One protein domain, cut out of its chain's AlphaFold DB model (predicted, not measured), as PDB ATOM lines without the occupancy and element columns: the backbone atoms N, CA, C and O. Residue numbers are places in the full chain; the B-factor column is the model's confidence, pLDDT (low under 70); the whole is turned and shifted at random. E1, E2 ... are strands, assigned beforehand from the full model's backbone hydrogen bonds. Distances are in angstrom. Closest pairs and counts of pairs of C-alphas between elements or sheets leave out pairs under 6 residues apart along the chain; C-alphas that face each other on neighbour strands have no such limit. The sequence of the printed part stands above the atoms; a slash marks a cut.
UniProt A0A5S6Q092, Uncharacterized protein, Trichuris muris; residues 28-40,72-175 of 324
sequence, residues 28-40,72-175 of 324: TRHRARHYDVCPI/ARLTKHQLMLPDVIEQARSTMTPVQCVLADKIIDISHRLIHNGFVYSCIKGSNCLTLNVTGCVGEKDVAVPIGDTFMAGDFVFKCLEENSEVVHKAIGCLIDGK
ATOM      1  N   THR A  28     114.282 193.649 151.425       63.88
ATOM      2  CA  THR A  28     115.377 192.819 151.927       63.88
ATOM      3  C   THR A  28     114.980 191.352 151.923       63.88
ATOM      4  O   THR A  28     114.346 190.835 152.836       63.88
ATOM      5  N   ARG A  29     115.370 190.657 150.849       74.81
ATOM      6  CA  ARG A  29     115.376 189.194 150.823       74.81
ATOM      7  C   ARG A  29     116.704 188.736 151.412       74.81
ATOM      8  O   ARG A  29     117.705 188.685 150.703       74.81
ATOM      9  N   HIS A  30     116.708 188.430 152.702       85.56
ATOM     10  CA  HIS A  30     117.853 187.794 153.342       85.56
ATOM     11  C   HIS A  30     117.843 186.299 153.031       85.56
ATOM     12  O   HIS A  30     116.778 185.671 153.009       85.56
ATOM     13  N   ARG A  31     119.026 185.744 152.766       92.12
ATOM     14  CA  ARG A  31     119.225 184.314 152.538       92.12
ATOM     15  C   ARG A  31     120.453 183.842 153.298       92.12
ATOM     16  O   ARG A  31     121.454 184.555 153.330       92.12
ATOM     17  N   ALA A  32     120.381 182.635 153.830       88.88
ATOM     18  CA  ALA A  32     121.515 181.925 154.390       88.88
ATOM     19  C   ALA A  32     121.572 180.513 153.812       88.88
ATOM     20  O   ALA A  32     120.545 179.908 153.514       88.88
ATOM     21  N   ARG A  33     122.787 180.000 153.636       89.69
ATOM     22  CA  ARG A  33     123.038 178.633 153.178       89.69
ATOM     23  C   ARG A  33     123.490 177.779 154.344       89.69
ATOM     24  O   ARG A  33     124.172 178.276 155.241       89.69
ATOM     25  N   HIS A  34     123.164 176.497 154.269       87.88
ATOM     26  CA  HIS A  34     123.869 175.487 155.049       87.88
ATOM     27  C   HIS A  34     125.321 175.396 154.575       87.88
ATOM     28  O   HIS A  34     125.612 175.564 153.387       87.88
ATOM     29  N   TYR A  35     126.236 175.156 155.511       85.44
ATOM     30  CA  TYR A  35     127.648 174.946 155.212       85.44
ATOM     31  C   TYR A  35     127.992 173.473 155.426       85.44
ATOM     32  O   TYR A  35     128.513 173.080 156.471       85.44
ATOM     33  N   ASP A  36     127.745 172.678 154.387       78.62
ATOM     34  CA  ASP A  36     128.153 171.274 154.288       78.62
ATOM     35  C   ASP A  36     129.618 171.168 153.852       78.62
ATOM     36  O   ASP A  36     129.951 170.617 152.804       78.62
ATOM     37  N   VAL A  37     130.528 171.757 154.629       71.44
ATOM     38  CA  VAL A  37     131.962 171.602 154.374       71.44
ATOM     39  C   VAL A  37     132.493 170.541 155.319       71.44
ATOM     40  O   VAL A  37     132.870 170.831 156.451       71.44
ATOM     41  N   CYS A  38     132.532 169.303 154.832       76.81
ATOM     42  CA  CYS A  38     133.306 168.233 155.446       76.81
ATOM     43  C   CYS A  38     134.690 168.269 154.791       76.81
ATOM     44  O   CYS A  38     134.848 167.770 153.674       76.81
ATOM     45  N   PRO A  39     135.681 168.941 155.397       71.00
ATOM     46  CA  PRO A  39     137.024 168.919 154.849       71.00
ATOM     47  C   PRO A  39     137.508 167.467 154.738       71.00
ATOM     48  O   PRO A  39     137.526 166.722 155.716       71.00
ATOM     49  N   ILE A  40     137.877 167.060 153.522       67.62
ATOM     50  CA  ILE A  40     138.494 165.758 153.282       67.62
ATOM     51  C   ILE A  40     139.914 165.855 153.816       67.62
ATOM     52  O   ILE A  40     140.819 166.382 153.167       67.62
ATOM     53  N   ALA A  72     145.356 172.921 169.074       80.94
ATOM     54  CA  ALA A  72     144.059 173.037 168.432       80.94
ATOM     55  C   ALA A  72     144.210 173.839 167.130       80.94
ATOM     56  O   ALA A  72     144.814 174.916 167.099       80.94
ATOM     57  N   ARG A  73     143.668 173.314 166.028       82.38
ATOM     58  CA  ARG A  73     143.761 173.962 164.718       82.38
ATOM     59  C   ARG A  73     142.433 174.617 164.377       82.38
ATOM     60  O   ARG A  73     141.446 173.934 164.107       82.38
ATOM     61  N   LEU A  74     142.427 175.946 164.347       85.38
ATOM     62  CA  LEU A  74     141.285 176.734 163.898       85.38
ATOM     63  C   LEU A  74     141.298 176.830 162.367       85.38
ATOM     64  O   LEU A  74     142.244 177.334 161.763       85.38
ATOM     65  N   THR A  75     140.247 176.328 161.729       86.19
ATOM     66  CA  THR A  75     139.964 176.572 160.308       86.19
ATOM     67  C   THR A  75     138.903 177.660 160.173       86.19
ATOM     68  O   THR A  75     138.298 178.076 161.157       86.19
ATOM     69  N   LYS A  76     138.615 178.089 158.938       86.31
ATOM     70  CA  LYS A  76     137.566 179.084 158.667       86.31
ATOM     71  C   LYS A  76     136.181 178.684 159.209       86.31
ATOM     72  O   LYS A  76     135.390 179.571 159.506       86.31
ATOM     73  N   HIS A  77     135.885 177.386 159.312       87.56
ATOM     74  CA  HIS A  77     134.541 176.898 159.659       87.56
ATOM     75  C   HIS A  77     134.507 175.931 160.849       87.56
ATOM     76  O   HIS A  77     133.423 175.595 161.317       87.56
ATOM     77  N   GLN A  78     135.655 175.447 161.325       87.75
ATOM     78  CA  GLN A  78     135.732 174.389 162.338       87.75
ATOM     79  C   GLN A  78     136.966 174.552 163.226       87.75
ATOM     80  O   GLN A  78     138.047 174.883 162.726       87.75
ATOM     81  N   LEU A  79     136.815 174.242 164.513       87.31
ATOM     82  CA  LEU A  79     137.931 173.971 165.415       87.31
ATOM     83  C   LEU A  79     138.186 172.464 165.446       87.31
ATOM     84  O   LEU A  79     137.258 171.670 165.618       87.31
ATOM     85  N   MET A  80     139.448 172.082 165.291       86.06
ATOM     86  CA  MET A  80     139.868 170.685 165.269       86.06
ATOM     87  C   MET A  80     140.830 170.384 166.403       86.06
ATOM     88  O   MET A  80     141.747 171.168 166.659       86.06
ATOM     89  N   LEU A  81     140.655 169.213 167.009       87.69
ATOM     90  CA  LEU A  81     141.573 168.662 167.997       87.69
ATOM     91  C   LEU A  81     142.242 167.396 167.441       87.69
ATOM     92  O   LEU A  81     141.614 166.663 166.670       87.69
ATOM     93  N   PRO A  82     143.526 167.164 167.753       83.62
ATOM     94  CA  PRO A  82     144.195 165.922 167.401       83.62
ATOM     95  C   PRO A  82     143.654 164.775 168.261       83.62
ATOM     96  O   PRO A  82     143.645 164.862 169.487       83.62
ATOM     97  N   ASP A  83     143.258 163.680 167.622       81.31
ATOM     98  CA  ASP A  83     143.043 162.409 168.302       81.31
ATOM     99  C   ASP A  83     144.383 161.679 168.409       81.31
ATOM    100  O   ASP A  83     145.136 161.545 167.430       81.31
ATOM    101  N   VAL A  84     144.683 161.199 169.614       75.25
ATOM    102  CA  VAL A  84     145.844 160.349 169.872       75.25
ATOM    103  C   VAL A  84     145.469 158.924 169.480       75.25
ATOM    104  O   VAL A  84     144.713 158.261 170.186       75.25
ATOM    105  N   ILE A  85     145.994 158.450 168.350       67.38
ATOM    106  CA  ILE A  85     145.906 157.039 167.964       67.38
ATOM    107  C   ILE A  85     147.275 156.408 168.221       67.38
ATOM    108  O   ILE A  85     148.317 156.971 167.867       67.38
ATOM    109  N   GLU A  86     147.283 155.244 168.869       65.81
ATOM    110  CA  GLU A  86     148.485 154.434 169.057       65.81
ATOM    111  C   GLU A  86     149.198 154.235 167.699       65.81
ATOM    112  O   GLU A  86     148.557 153.936 166.696       65.81
ATOM    113  N   GLN A  87     150.529 154.397 167.659       63.34
ATOM    114  CA  GLN A  87     151.393 154.228 166.466       63.34
ATOM    115  C   GLN A  87     151.445 155.392 165.449       63.34
ATOM    116  O   GLN A  87     151.247 155.205 164.247       63.34
ATOM    117  N   ALA A  88     151.847 156.586 165.904       67.50
ATOM    118  CA  ALA A  88     152.384 157.682 165.071       67.50
ATOM    119  C   ALA A  88     151.471 158.224 163.946       67.50
ATOM    120  O   ALA A  88     151.916 159.009 163.106       67.50
ATOM    121  N   ARG A  89     150.189 157.855 163.936       65.50
ATOM    122  CA  ARG A  89     149.156 158.463 163.097       65.50
ATOM    123  C   ARG A  89     148.242 159.262 164.012       65.50
ATOM    124  O   ARG A  89     147.735 158.721 164.978       65.50
ATOM    125  N   SER A  90     148.033 160.537 163.714       71.25
ATOM    126  CA  SER A  90     147.001 161.332 164.379       71.25
ATOM    127  C   SER A  90     145.951 161.700 163.347       71.25
ATOM    128  O   SER A  90     146.280 162.113 162.230       71.25
ATOM    129  N   THR A  91     144.690 161.512 163.706       79.81
ATOM    130  CA  THR A  91     143.559 162.064 162.963       79.81
ATOM    131  C   THR A  91     143.144 163.367 163.623       79.81
ATOM    132  O   THR A  91     143.239 163.503 164.836       79.81
ATOM    133  N   MET A  92     142.699 164.349 162.841       81.19
ATOM    134  CA  MET A  92     142.077 165.542 163.410       81.19
ATOM    135  C   MET A  92     140.569 165.345 163.431       81.19
ATOM    136  O   MET A  92     139.974 165.114 162.378       81.19
ATOM    137  N   THR A  93     139.967 165.474 164.610       85.94
ATOM    138  CA  THR A  93     138.517 165.393 164.770       85.94
ATOM    139  C   THR A  93     137.946 166.795 164.966       85.94
ATOM    140  O   THR A  93     138.416 167.549 165.826       85.94
ATOM    141  N   PRO A  94     136.952 167.200 164.156       89.06
ATOM    142  CA  PRO A  94     136.268 168.467 164.356       89.06
ATOM    143  C   PRO A  94     135.432 168.390 165.638       89.06
ATOM    144  O   PRO A  94     134.642 167.461 165.815       89.06
ATOM    145  N   VAL A  95     135.597 169.373 166.523       92.69
ATOM    146  CA  VAL A  95     134.913 169.404 167.831       92.69
ATOM    147  C   VAL A  95     133.908 170.540 167.968       92.69
ATOM    148  O   VAL A  95     132.930 170.398 168.697       92.69
ATOM    149  N   GLN A  96     134.103 171.639 167.237       94.62
ATOM    150  CA  GLN A  96     133.216 172.802 167.250       94.62
ATOM    151  C   GLN A  96     133.148 173.438 165.858       94.62
ATOM    152  O   GLN A  96     134.075 173.309 165.051       94.62
ATOM    153  N   CYS A  97     132.065 174.161 165.585       95.38
ATOM    154  CA  CYS A  97     131.926 174.970 164.379       95.38
ATOM    155  C   CYS A  97     132.406 176.404 164.641       95.38
ATOM    156  O   CYS A  97     132.414 176.868 165.779       95.38
ATOM    157  N   VAL A  98     132.778 177.122 163.584       94.19
ATOM    158  CA  VAL A  98     133.221 178.519 163.643       94.19
ATOM    159  C   VAL A  98     132.411 179.336 162.645       94.19
ATOM    160  O   VAL A  98     132.331 178.979 161.469       94.19
ATOM    161  N   LEU A  99     131.814 180.438 163.101       95.19
ATOM    162  CA  LEU A  99     131.088 181.387 162.257       95.19
ATOM    163  C   LEU A  99     131.406 182.818 162.695       95.19
ATOM    164  O   LEU A  99     131.157 183.178 163.842       95.19
ATOM    165  N   ALA A 100     131.922 183.635 161.770       94.19
ATOM    166  CA  ALA A 100     132.306 185.029 162.029       94.19
ATOM    167  C   ALA A 100     133.178 185.173 163.296       94.19
ATOM    168  O   ALA A 100     132.846 185.930 164.206       94.19
ATOM    169  N   ASP A 101     134.245 184.368 163.362       94.06
ATOM    170  CA  ASP A 101     135.219 184.296 164.463       94.06
ATOM    171  C   ASP A 101     134.648 183.875 165.828       94.06
ATOM    172  O   ASP A 101     135.346 183.909 166.842       94.06
ATOM    173  N   LYS A 102     133.390 183.423 165.870       95.69
ATOM    174  CA  LYS A 102     132.764 182.853 167.065       95.69
ATOM    175  C   LYS A 102     132.734 181.335 166.976       95.69
ATOM    176  O   LYS A 102     132.350 180.772 165.950       95.69
ATOM    177  N   ILE A 103     133.111 180.691 168.073       94.62
ATOM    178  CA  ILE A 103     133.058 179.241 168.242       94.62
ATOM    179  C   ILE A 103     131.644 178.848 168.683       94.62
ATOM    180  O   ILE A 103     131.043 179.509 169.529       94.62
ATOM    181  N   ILE A 104     131.112 177.785 168.087       96.56
ATOM    182  CA  ILE A 104     129.788 177.234 168.372       96.56
ATOM    183  C   ILE A 104     129.971 175.776 168.778       96.56
ATOM    184  O   ILE A 104     130.405 174.950 167.967       96.56
ATOM    185  N   ASP A 105     129.609 175.458 170.019       96.56
ATOM    186  CA  ASP A 105     129.579 174.075 170.485       96.56
ATOM    187  C   ASP A 105     128.517 173.257 169.752       96.56
ATOM    188  O   ASP A 105     127.510 173.772 169.253       96.56
ATOM    189  N   ILE A 106     128.721 171.943 169.727       95.00
ATOM    190  CA  ILE A 106     127.711 171.000 169.253       95.00
ATOM    191  C   ILE A 106     126.427 171.211 170.067       95.00
ATOM    192  O   ILE A 106     126.470 171.348 171.286       95.00
ATOM    193  N   SER A 107     125.284 171.263 169.379       91.94
ATOM    194  CA  SER A 107     123.960 171.536 169.966       91.94
ATOM    195  C   SER A 107     123.736 172.963 170.486       91.94
ATOM    196  O   SER A 107     122.601 173.291 170.840       91.94
ATOM    197  N   HIS A 108     124.744 173.839 170.474       95.50
ATOM    198  CA  HIS A 108     124.560 175.263 170.755       95.50
ATOM    199  C   HIS A 108     124.111 176.024 169.504       95.50
ATOM    200  O   HIS A 108     124.287 175.579 168.365       95.50
ATOM    201  N   ARG A 109     123.480 177.179 169.738       96.56
ATOM    202  CA  ARG A 109     122.931 178.050 168.696       96.56
ATOM    203  C   ARG A 109     123.640 179.396 168.707       96.56
ATOM    204  O   ARG A 109     123.891 179.948 169.774       96.56
ATOM    205  N   LEU A 110     123.894 179.946 167.525       97.25
ATOM    206  CA  LEU A 110     124.427 181.292 167.345       97.25
ATOM    207  C   LEU A 110     123.520 182.099 166.419       97.25
ATOM    208  O   LEU A 110     123.167 181.647 165.333       97.25
ATOM    209  N   ILE A 111     123.185 183.318 166.835       97.19
ATOM    210  CA  ILE A 111     122.478 184.287 165.998       97.19
ATOM    211  C   ILE A 111     123.496 185.089 165.182       97.19
ATOM    212  O   ILE A 111     124.416 185.694 165.738       97.19
ATOM    213  N   HIS A 112     123.327 185.107 163.859       96.38
ATOM    214  CA  HIS A 112     124.164 185.883 162.948       96.38
ATOM    215  C   HIS A 112     123.372 186.324 161.709       96.38
ATOM    216  O   HIS A 112     122.684 185.518 161.088       96.38
ATOM    217  N   ASN A 113     123.457 187.608 161.337       94.81
ATOM    218  CA  ASN A 113     122.814 188.191 160.146       94.81
ATOM    219  C   ASN A 113     121.319 187.850 159.966       94.81
ATOM    220  O   ASN A 113     120.852 187.660 158.845       94.81
ATOM    221  N   GLY A 114     120.565 187.779 161.067       95.31
ATOM    222  CA  GLY A 114     119.133 187.473 161.041       95.31
ATOM    223  C   GLY A 114     118.791 185.981 160.971       95.31
ATOM    224  O   GLY A 114     117.618 185.647 160.856       95.31
ATOM    225  N   PHE A 115     119.773 185.085 161.073       97.69
ATOM    226  CA  PHE A 115     119.569 183.638 161.066       97.69
ATOM    227  C   PHE A 115     120.108 182.985 162.333       97.69
ATOM    228  O   PHE A 115     121.004 183.510 163.000       97.69
ATOM    229  N   VAL A 116     119.553 181.817 162.649       98.06
ATOM    230  CA  VAL A 116     119.989 180.968 163.755       98.06
ATOM    231  C   VAL A 116     120.795 179.819 163.175       98.06
ATOM    232  O   VAL A 116     120.286 179.043 162.368       98.06
ATOM    233  N   TYR A 117     122.047 179.708 163.595       97.81
ATOM    234  CA  TYR A 117     122.958 178.651 163.185       97.81
ATOM    235  C   TYR A 117     123.154 177.655 164.321       97.81
ATOM    236  O   TYR A 117     123.282 178.062 165.474       97.81
ATOM    237  N   SER A 118     123.233 176.368 163.994       96.88
ATOM    238  CA  SER A 118     123.588 175.307 164.938       96.88
ATOM    239  C   SER A 118     124.725 174.458 164.392       96.88
ATOM    240  O   SER A 118     124.738 174.125 163.205       96.88
ATOM    241  N   CYS A 119     125.640 174.059 165.273       96.44
ATOM    242  CA  CYS A 119     126.653 173.061 164.954       96.44
ATOM    243  C   CYS A 119     126.087 171.657 165.205       96.44
ATOM    244  O   CYS A 119     125.721 171.320 166.337       96.44
ATOM    245  N   ILE A 120     125.979 170.846 164.153       94.94
ATOM    246  CA  ILE A 120     125.391 169.505 164.201       94.94
ATOM    247  C   ILE A 120     126.473 168.478 163.884       94.94
ATOM    248  O   ILE A 120     127.189 168.601 162.892       94.94
ATOM    249  N   LYS A 121     126.579 167.443 164.721       93.56
ATOM    250  CA  LYS A 121     127.481 166.316 164.484       93.56
ATOM    251  C   LYS A 121     126.817 165.295 163.562       93.56
ATOM    252  O   LYS A 121     125.848 164.650 163.950       93.56
ATOM    253  N   GLY A 122     127.342 165.168 162.347       89.19
ATOM    254  CA  GLY A 122     127.049 164.068 161.433       89.19
ATOM    255  C   GLY A 122     127.879 162.823 161.754       89.19
ATOM    256  O   GLY A 122     128.614 162.782 162.741       89.19
ATOM    257  N   SER A 123     127.790 161.802 160.900       85.62
ATOM    258  CA  SER A 123     128.532 160.545 161.073       85.62
ATOM    259  C   SER A 123     130.049 160.748 161.065       85.62
ATOM    260  O   SER A 123     130.734 160.202 161.923       85.62
ATOM    261  N   ASN A 124     130.558 161.574 160.143       81.62
ATOM    262  CA  ASN A 124     131.997 161.762 159.924       81.62
ATOM    263  C   ASN A 124     132.447 163.237 159.946       81.62
ATOM    264  O   ASN A 124     133.618 163.521 159.710       81.62
ATOM    265  N   CYS A 125     131.540 164.190 160.176       88.81
ATOM    266  CA  CYS A 125     131.873 165.617 160.174       88.81
ATOM    267  C   CYS A 125     130.912 166.460 161.014       88.81
ATOM    268  O   CYS A 125     129.813 166.022 161.355       88.81
ATOM    269  N   LEU A 126     131.347 167.679 161.344       91.81
ATOM    270  CA  LEU A 126     130.492 168.718 161.908       91.81
ATOM    271  C   LEU A 126     129.965 169.618 160.796       91.81
ATOM    272  O   LEU A 126     130.745 170.156 160.008       91.81
ATOM    273  N   THR A 127     128.657 169.820 160.782       92.81
ATOM    274  CA  THR A 127     127.977 170.674 159.817       92.81
ATOM    275  C   THR A 127     127.412 171.898 160.518       92.81
ATOM    276  O   THR A 127     126.809 171.794 161.590       92.81
ATOM    277  N   LEU A 128     127.593 173.068 159.907       94.69
ATOM    278  CA  LEU A 128     126.972 174.302 160.365       94.69
ATOM    279  C   LEU A 128     125.670 174.528 159.586       94.69
ATOM    280  O   LEU A 128     125.693 174.968 158.433       94.69
ATOM    281  N   ASN A 129     124.543 174.248 160.239       95.88
ATOM    282  CA  ASN A 129     123.216 174.340 159.635       95.88
ATOM    283  C   ASN A 129     122.484 175.591 160.089       95.88
ATOM    284  O   ASN A 129     122.548 175.976 161.259       95.88
ATOM    285  N   VAL A 130     121.719 176.182 159.177       97.25
ATOM    286  CA  VAL A 130     120.736 177.203 159.526       97.25
ATOM    287  C   VAL A 130     119.509 176.483 160.075       97.25
ATOM    288  O   VAL A 130     118.840 175.753 159.355       97.25
ATOM    289  N   THR A 131     119.220 176.645 161.361       97.31
ATOM    290  CA  THR A 131     118.106 175.954 162.033       97.31
ATOM    291  C   THR A 131     116.874 176.831 162.213       97.31
ATOM    292  O   THR A 131     115.824 176.345 162.636       97.31
ATOM    293  N   GLY A 132     116.976 178.114 161.871       97.94
ATOM    294  CA  GLY A 132     115.871 179.051 161.968       97.94
ATOM    295  C   GLY A 132     116.225 180.459 161.511       97.94
ATOM    296  O   GLY A 132     117.344 180.756 161.087       97.94
ATOM    297  N   CYS A 133     115.238 181.327 161.639       98.19
ATOM    298  CA  CYS A 133     115.323 182.755 161.387       98.19
ATOM    299  C   CYS A 133     115.312 183.509 162.717       98.19
ATOM    300  O   CYS A 133     115.024 182.939 163.768       98.19
ATOM    301  N   VAL A 134     115.613 184.799 162.677       97.19
ATOM    302  CA  VAL A 134     115.568 185.672 163.852       97.19
ATOM    303  C   VAL A 134     114.453 186.685 163.650       97.19
ATOM    304  O   VAL A 134     114.455 187.435 162.672       97.19
ATOM    305  N   GLY A 135     113.478 186.661 164.554       95.56
ATOM    306  CA  GLY A 135     112.378 187.616 164.586       95.56
ATOM    307  C   GLY A 135     112.707 188.869 165.391       95.56
ATOM    308  O   GLY A 135     113.865 189.171 165.681       95.56
ATOM    309  N   GLU A 136     111.672 189.615 165.772       93.88
ATOM    310  CA  GLU A 136     111.830 190.749 166.682       93.88
ATOM    311  C   GLU A 136     112.460 190.347 168.019       93.88
ATOM    312  O   GLU A 136     112.184 189.276 168.561       93.88
ATOM    313  N   LYS A 137     113.277 191.257 168.569       94.69
ATOM    314  CA  LYS A 137     113.964 191.094 169.862       94.69
ATOM    315  C   LYS A 137     114.867 189.856 169.916       94.69
ATOM    316  O   LYS A 137     114.955 189.202 170.950       94.69
ATOM    317  N   ASP A 138     115.500 189.531 168.789       94.94
ATOM    318  CA  ASP A 138     116.444 188.420 168.647       94.94
ATOM    319  C   ASP A 138     115.859 187.039 169.005       94.94
ATOM    320  O   ASP A 138     116.581 186.106 169.360       94.94
ATOM    321  N   VAL A 139     114.535 186.877 168.898       97.06
ATOM    322  CA  VAL A 139     113.871 185.598 169.167       97.06
ATOM    323  C   VAL A 139     114.111 184.635 168.005       97.06
ATOM    324  O   VAL A 139     113.829 184.950 166.849       97.06
ATOM    325  N   ALA A 140     114.609 183.438 168.318       97.50
ATOM    326  CA  ALA A 140     114.792 182.362 167.351       97.50
ATOM    327  C   ALA A 140     113.439 181.808 166.877       97.50
ATOM    328  O   ALA A 140     112.618 181.377 167.686       97.50
ATOM    329  N   VAL A 141     113.241 181.771 165.563       98.12
ATOM    330  CA  VAL A 141     112.019 181.306 164.902       98.12
ATOM    331  C   VAL A 141     112.338 180.048 164.094       98.12
ATOM    332  O   VAL A 141     113.191 180.114 163.202       98.12
ATOM    333  N   PRO A 142     111.689 178.906 164.372       98.12
ATOM    334  CA  PRO A 142     111.894 177.679 163.609       98.12
ATOM    335  C   PRO A 142     111.594 177.844 162.114       98.12
ATOM    336  O   PRO A 142     110.738 178.634 161.707       98.12
ATOM    337  N   ILE A 143     112.273 177.056 161.277       98.19
ATOM    338  CA  ILE A 143     111.911 176.929 159.859       98.19
ATOM    339  C   ILE A 143     110.474 176.396 159.769       98.19
ATOM    340  O   ILE A 143     110.133 175.399 160.398       98.19
ATOM    341  N   GLY A 144     109.635 177.057 158.973       97.81
ATOM    342  CA  GLY A 144     108.209 176.769 158.835       97.81
ATOM    343  C   GLY A 144     107.308 177.763 159.566       97.81
ATOM    344  O   GLY A 144     106.174 177.968 159.121       97.81
ATOM    345  N   ASP A 145     107.820 178.440 160.594       98.44
ATOM    346  CA  ASP A 145     107.038 179.357 161.422       98.44
ATOM    347  C   ASP A 145     107.036 180.790 160.876       98.44
ATOM    348  O   ASP A 145     107.853 181.196 160.037       98.44
ATOM    349  N   THR A 146     106.061 181.566 161.345       97.75
ATOM    350  CA  THR A 146     105.892 182.977 160.994       97.75
ATOM    351  C   THR A 146     106.330 183.889 162.123       97.75
ATOM    352  O   THR A 146     106.123 183.575 163.292       97.75
ATOM    353  N   PHE A 147     106.851 185.059 161.776       97.44
ATOM    354  CA  PHE A 147     107.270 186.068 162.740       97.44
ATOM    355  C   PHE A 147     107.020 187.477 162.212       97.44
ATOM    356  O   PHE A 147     106.853 187.684 161.009       97.44
ATOM    357  N   MET A 148     106.983 188.447 163.121       95.94
ATOM    358  CA  MET A 148     106.844 189.861 162.780       95.94
ATOM    359  C   MET A 148     108.214 190.535 162.786       95.94
ATOM    360  O   MET A 148     109.075 190.184 163.596       95.94
ATOM    361  N   ALA A 149     108.401 191.479 161.867       94.62
ATOM    362  CA  ALA A 149     109.511 192.423 161.892       94.62
ATOM    363  C   ALA A 149     109.035 193.777 161.351       94.62
ATOM    364  O   ALA A 149     108.850 193.949 160.141       94.62
ATOM    365  N   GLY A 150     108.806 194.728 162.258       93.94
ATOM    366  CA  GLY A 150     108.183 196.008 161.935       93.94
ATOM    367  C   GLY A 150     106.738 195.820 161.466       93.94
ATOM    368  O   GLY A 150     105.971 195.072 162.062       93.94
ATOM    369  N   ASP A 151     106.374 196.455 160.351       95.81
ATOM    370  CA  ASP A 151     104.997 196.433 159.829       95.81
ATOM    371  C   ASP A 151     104.737 195.251 158.872       95.81
ATOM    372  O   ASP A 151     103.852 195.303 158.015       95.81
ATOM    373  N   PHE A 152     105.531 194.183 158.965       96.56
ATOM    374  CA  PHE A 152     105.478 193.052 158.041       96.56
ATOM    375  C   PHE A 152     105.515 191.713 158.766       96.56
ATOM    376  O   PHE A 152     106.125 191.554 159.824       96.56
ATOM    377  N   VAL A 153     104.883 190.728 158.134       97.00
ATOM    378  CA  VAL A 153     104.853 189.340 158.585       97.00
ATOM    379  C   VAL A 153     105.695 188.498 157.638       97.00
ATOM    380  O   VAL A 153     105.465 188.480 156.425       97.00
ATOM    381  N   PHE A 154     106.659 187.783 158.206       97.00
ATOM    382  CA  PHE A 154     107.571 186.885 157.508       97.00
ATOM    383  C   PHE A 154     107.235 185.441 157.813       97.00
ATOM    384  O   PHE A 154     106.699 185.118 158.870       97.00
ATOM    385  N   LYS A 155     107.615 184.566 156.890       97.44
ATOM    386  CA  LYS A 155     107.741 183.134 157.121       97.44
ATOM    387  C   LYS A 155     109.201 182.741 156.969       97.44
ATOM    388  O   LYS A 155     109.828 183.110 155.971       97.44
ATOM    389  N   CYS A 156     109.720 182.003 157.944       98.12
ATOM    390  CA  CYS A 156     111.022 181.363 157.835       98.12
ATOM    391  C   CYS A 156     110.869 180.133 156.943       98.12
ATOM    392  O   CYS A 156     110.117 179.222 157.283       98.12
ATOM    393  N   LEU A 157     111.502 180.113 155.773       97.38
ATOM    394  CA  LEU A 157     111.321 179.034 154.799       97.38
ATOM    395  C   LEU A 157     112.655 178.526 154.290       97.38
ATOM    396  O   LEU A 157     113.576 179.309 154.100       97.38
ATOM    397  N   GLU A 158     112.715 177.235 154.003       97.19
ATOM    398  CA  GLU A 158     113.814 176.626 153.268       97.19
ATOM    399  C   GLU A 158     113.414 176.479 151.790       97.19
ATOM    400  O   GLU A 158     112.416 175.838 151.462       97.19
ATOM    401  N   GLU A 159     114.160 177.122 150.893       95.62
ATOM    402  CA  GLU A 159     113.970 177.087 149.441       95.62
ATOM    403  C   GLU A 159     115.324 176.784 148.777       95.62
ATOM    404  O   GLU A 159     116.262 177.569 148.895       95.62
ATOM    405  N   ASN A 160     115.434 175.674 148.038       94.62
ATOM    406  CA  ASN A 160     116.661 175.271 147.325       94.62
ATOM    407  C   ASN A 160     117.913 175.182 148.227       94.62
ATOM    408  O   ASN A 160     118.972 175.695 147.864       94.62
ATOM    409  N   SER A 161     117.783 174.568 149.409       93.25
ATOM    410  CA  SER A 161     118.850 174.467 150.427       93.25
ATOM    411  C   SER A 161     119.326 175.814 150.996       93.25
ATOM    412  O   SER A 161     120.378 175.893 151.634       93.25
ATOM    413  N   GLU A 162     118.565 176.889 150.772       95.56
ATOM    414  CA  GLU A 162     118.761 178.189 151.410       95.56
ATOM    415  C   GLU A 162     117.602 178.460 152.371       95.56
ATOM    416  O   GLU A 162     116.437 178.293 152.011       95.56
ATOM    417  N   VAL A 163     117.896 178.951 153.571       97.12
ATOM    418  CA  VAL A 163     116.874 179.485 154.475       97.12
ATOM    419  C   VAL A 163     116.672 180.964 154.157       97.12
ATOM    420  O   VAL A 163     117.632 181.733 154.057       97.12
ATOM    421  N   VAL A 164     115.421 181.370 153.956       96.25
ATOM    422  CA  VAL A 164     115.040 182.708 153.495       96.25
ATOM    423  C   VAL A 164     113.961 183.329 154.377       96.25
ATOM    424  O   VAL A 164     113.046 182.657 154.855       96.25
ATOM    425  N   HIS A 165     114.032 184.653 154.527       95.69
ATOM    426  CA  HIS A 165     112.947 185.449 155.102       95.69
ATOM    427  C   HIS A 165     111.965 185.804 153.990       95.69
ATOM    428  O   HIS A 165     112.252 186.658 153.146       95.69
ATOM    429  N   LYS A 166     110.804 185.145 153.956       95.62
ATOM    430  CA  LYS A 166     109.779 185.427 152.947       95.62
ATOM    431  C   LYS A 166     108.695 186.310 153.540       95.62
ATOM    432  O   LYS A 166     107.952 185.858 154.404       95.62
ATOM    433  N   ALA A 167     108.579 187.546 153.062       96.31
ATOM    434  CA  ALA A 167     107.459 188.410 153.417       96.31
ATOM    435  C   ALA A 167     106.150 187.801 152.878       96.31
ATOM    436  O   ALA A 167     106.027 187.524 151.680       96.31
ATOM    437  N   ILE A 168     105.184 187.562 153.764       97.00
ATOM    438  CA  ILE A 168     103.893 186.938 153.437       97.00
ATOM    439  C   ILE A 168     102.694 187.850 153.707       97.00
ATOM    440  O   ILE A 168     101.619 187.607 153.157       97.00
ATOM    441  N   GLY A 169     102.867 188.906 154.502       97.88
ATOM    442  CA  GLY A 169     101.814 189.874 154.785       97.88
ATOM    443  C   GLY A 169     102.328 191.184 155.373       97.88
ATOM    444  O   GLY A 169     103.509 191.330 155.684       97.88
ATOM    445  N   CYS A 170     101.408 192.124 155.517       98.19
ATOM    446  CA  CYS A 170     101.584 193.418 156.157       98.19
ATOM    447  C   CYS A 170     100.855 193.403 157.506       98.19
ATOM    448  O   CYS A 170      99.801 192.778 157.625       98.19
ATOM    449  N   LEU A 171     101.380 194.105 158.502       97.44
ATOM    450  CA  LEU A 171     100.708 194.360 159.769       97.44
ATOM    451  C   LEU A 171     100.051 195.744 159.689       97.44
ATOM    452  O   LEU A 171     100.738 196.760 159.695       97.44
ATOM    453  N   ILE A 172      98.725 195.783 159.564       96.75
ATOM    454  CA  ILE A 172      97.948 197.019 159.403       96.75
ATOM    455  C   ILE A 172      96.958 197.098 160.563       96.75
ATOM    456  O   ILE A 172      96.156 196.185 160.746       96.75
ATOM    457  N   ASP A 173      97.046 198.156 161.372       94.88
ATOM    458  CA  ASP A 173      96.238 198.344 162.589       94.88
ATOM    459  C   ASP A 173      96.252 197.110 163.517       94.88
ATOM    460  O   ASP A 173      95.224 196.655 164.019       94.88
ATOM    461  N   GLY A 174      97.437 196.511 163.691       95.94
ATOM    462  CA  GLY A 174      97.642 195.311 164.510       95.94
ATOM    463  C   GLY A 174      97.092 194.011 163.908       95.94
ATOM    464  O   GLY A 174      97.163 192.967 164.552       95.94
ATOM    465  N   LYS A 175      96.556 194.042 162.682       97.88
ATOM    466  CA  LYS A 175      96.024 192.867 161.982       97.88
ATOM    467  C   LYS A 175      96.941 192.443 160.844       97.88
ATOM    468  O   LYS A 175      97.380 193.261 160.037       97.88
TER     469      LYS A 175
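This is residues 28 to 40 and 72 to 175 of the 324 residues of an uncharacterized protein of Trichuris muris (UniProt A0A5S6Q092). The model is a long rod of three small sheets set one after another: E2 E3 E4 toward one end, the curled sheet E5 E6 E7 E8 in the middle, and E1 E11 E10 E9 toward the other end. The last two sheets are partly face to face as a sandwich; the tip of the E2 and E3 hairpin makes one end of the rod, and the last residues of E11 lie near the other. The printed part has 117 residues with 11 named strands, E1 to E11 along the chain, and no named helix; the class is all strand, and each sheet is antiparallel in the order given. The whole is loose, with a radius of gyration of the C-alphas of 17.7 A and spans of 70 by 26 by 19 A.

E1, residues 31 to 33, is antiparallel to E11, residues 162 to 172, with N 32 and O 163 2.9 A apart. After the cut, E2, residues 78 to 84, E3, residues 90 to 99, and E4, residues 102 to 105, form a meander, each strand the antiparallel neighbour of the one before; N 83 and O 91 are 2.8 A apart, and N 97 and O 104 3.0 A. E3 bends by 57 degrees at residue 96. A second meander is E5, residues 109 to 112, E6, residues 115 to 121, E7, residues 126 to 134, and E8, residues 140 to 142; N 110 and O 117 are 2.9 A apart, N 118 and O 129 2.8 A, and N 133 and O 141 2.8 A. The closest C-alphas of E3 and E7, those of Pro 94 and Leu 126, are 6.3 A apart. The third meander is E9, residues 146 to 149, E10, residues 152 to 159, and E11; N 147 and O 154 are 2.9 A apart, and N 155 and O 166 2.8 A. In the sandwich, two sheets face to face, the facing parts of E1 E11 E10 E9 and E5 E6 E7 E8 are 9.8 A centre to centre; the closest C-alphas of E7 and E10, those of Cys 133 and Cys 156, are 5.7 A apart.

E1 begins at C-alpha 31, (119.225, 184.314, 152.538). From first to last C-alpha, E3 measures 25.7 A, E7 22.7 A and E10 20.0 A. E11, 29.2 A long, ends at C-alpha 172, (97.948, 197.019, 159.403).

The C-alphas farthest apart, those of Gln 87 and Asp 173, are 70.7 A apart. Residues 41 to 71 are not printed, and C-alphas 40 and 72 are 17.7 A apart across this cut. The links from E2 on to E11 are tight. The mean pLDDT of the printed part is 90.7; residues 28, 40 and 85 to 89 are under 70.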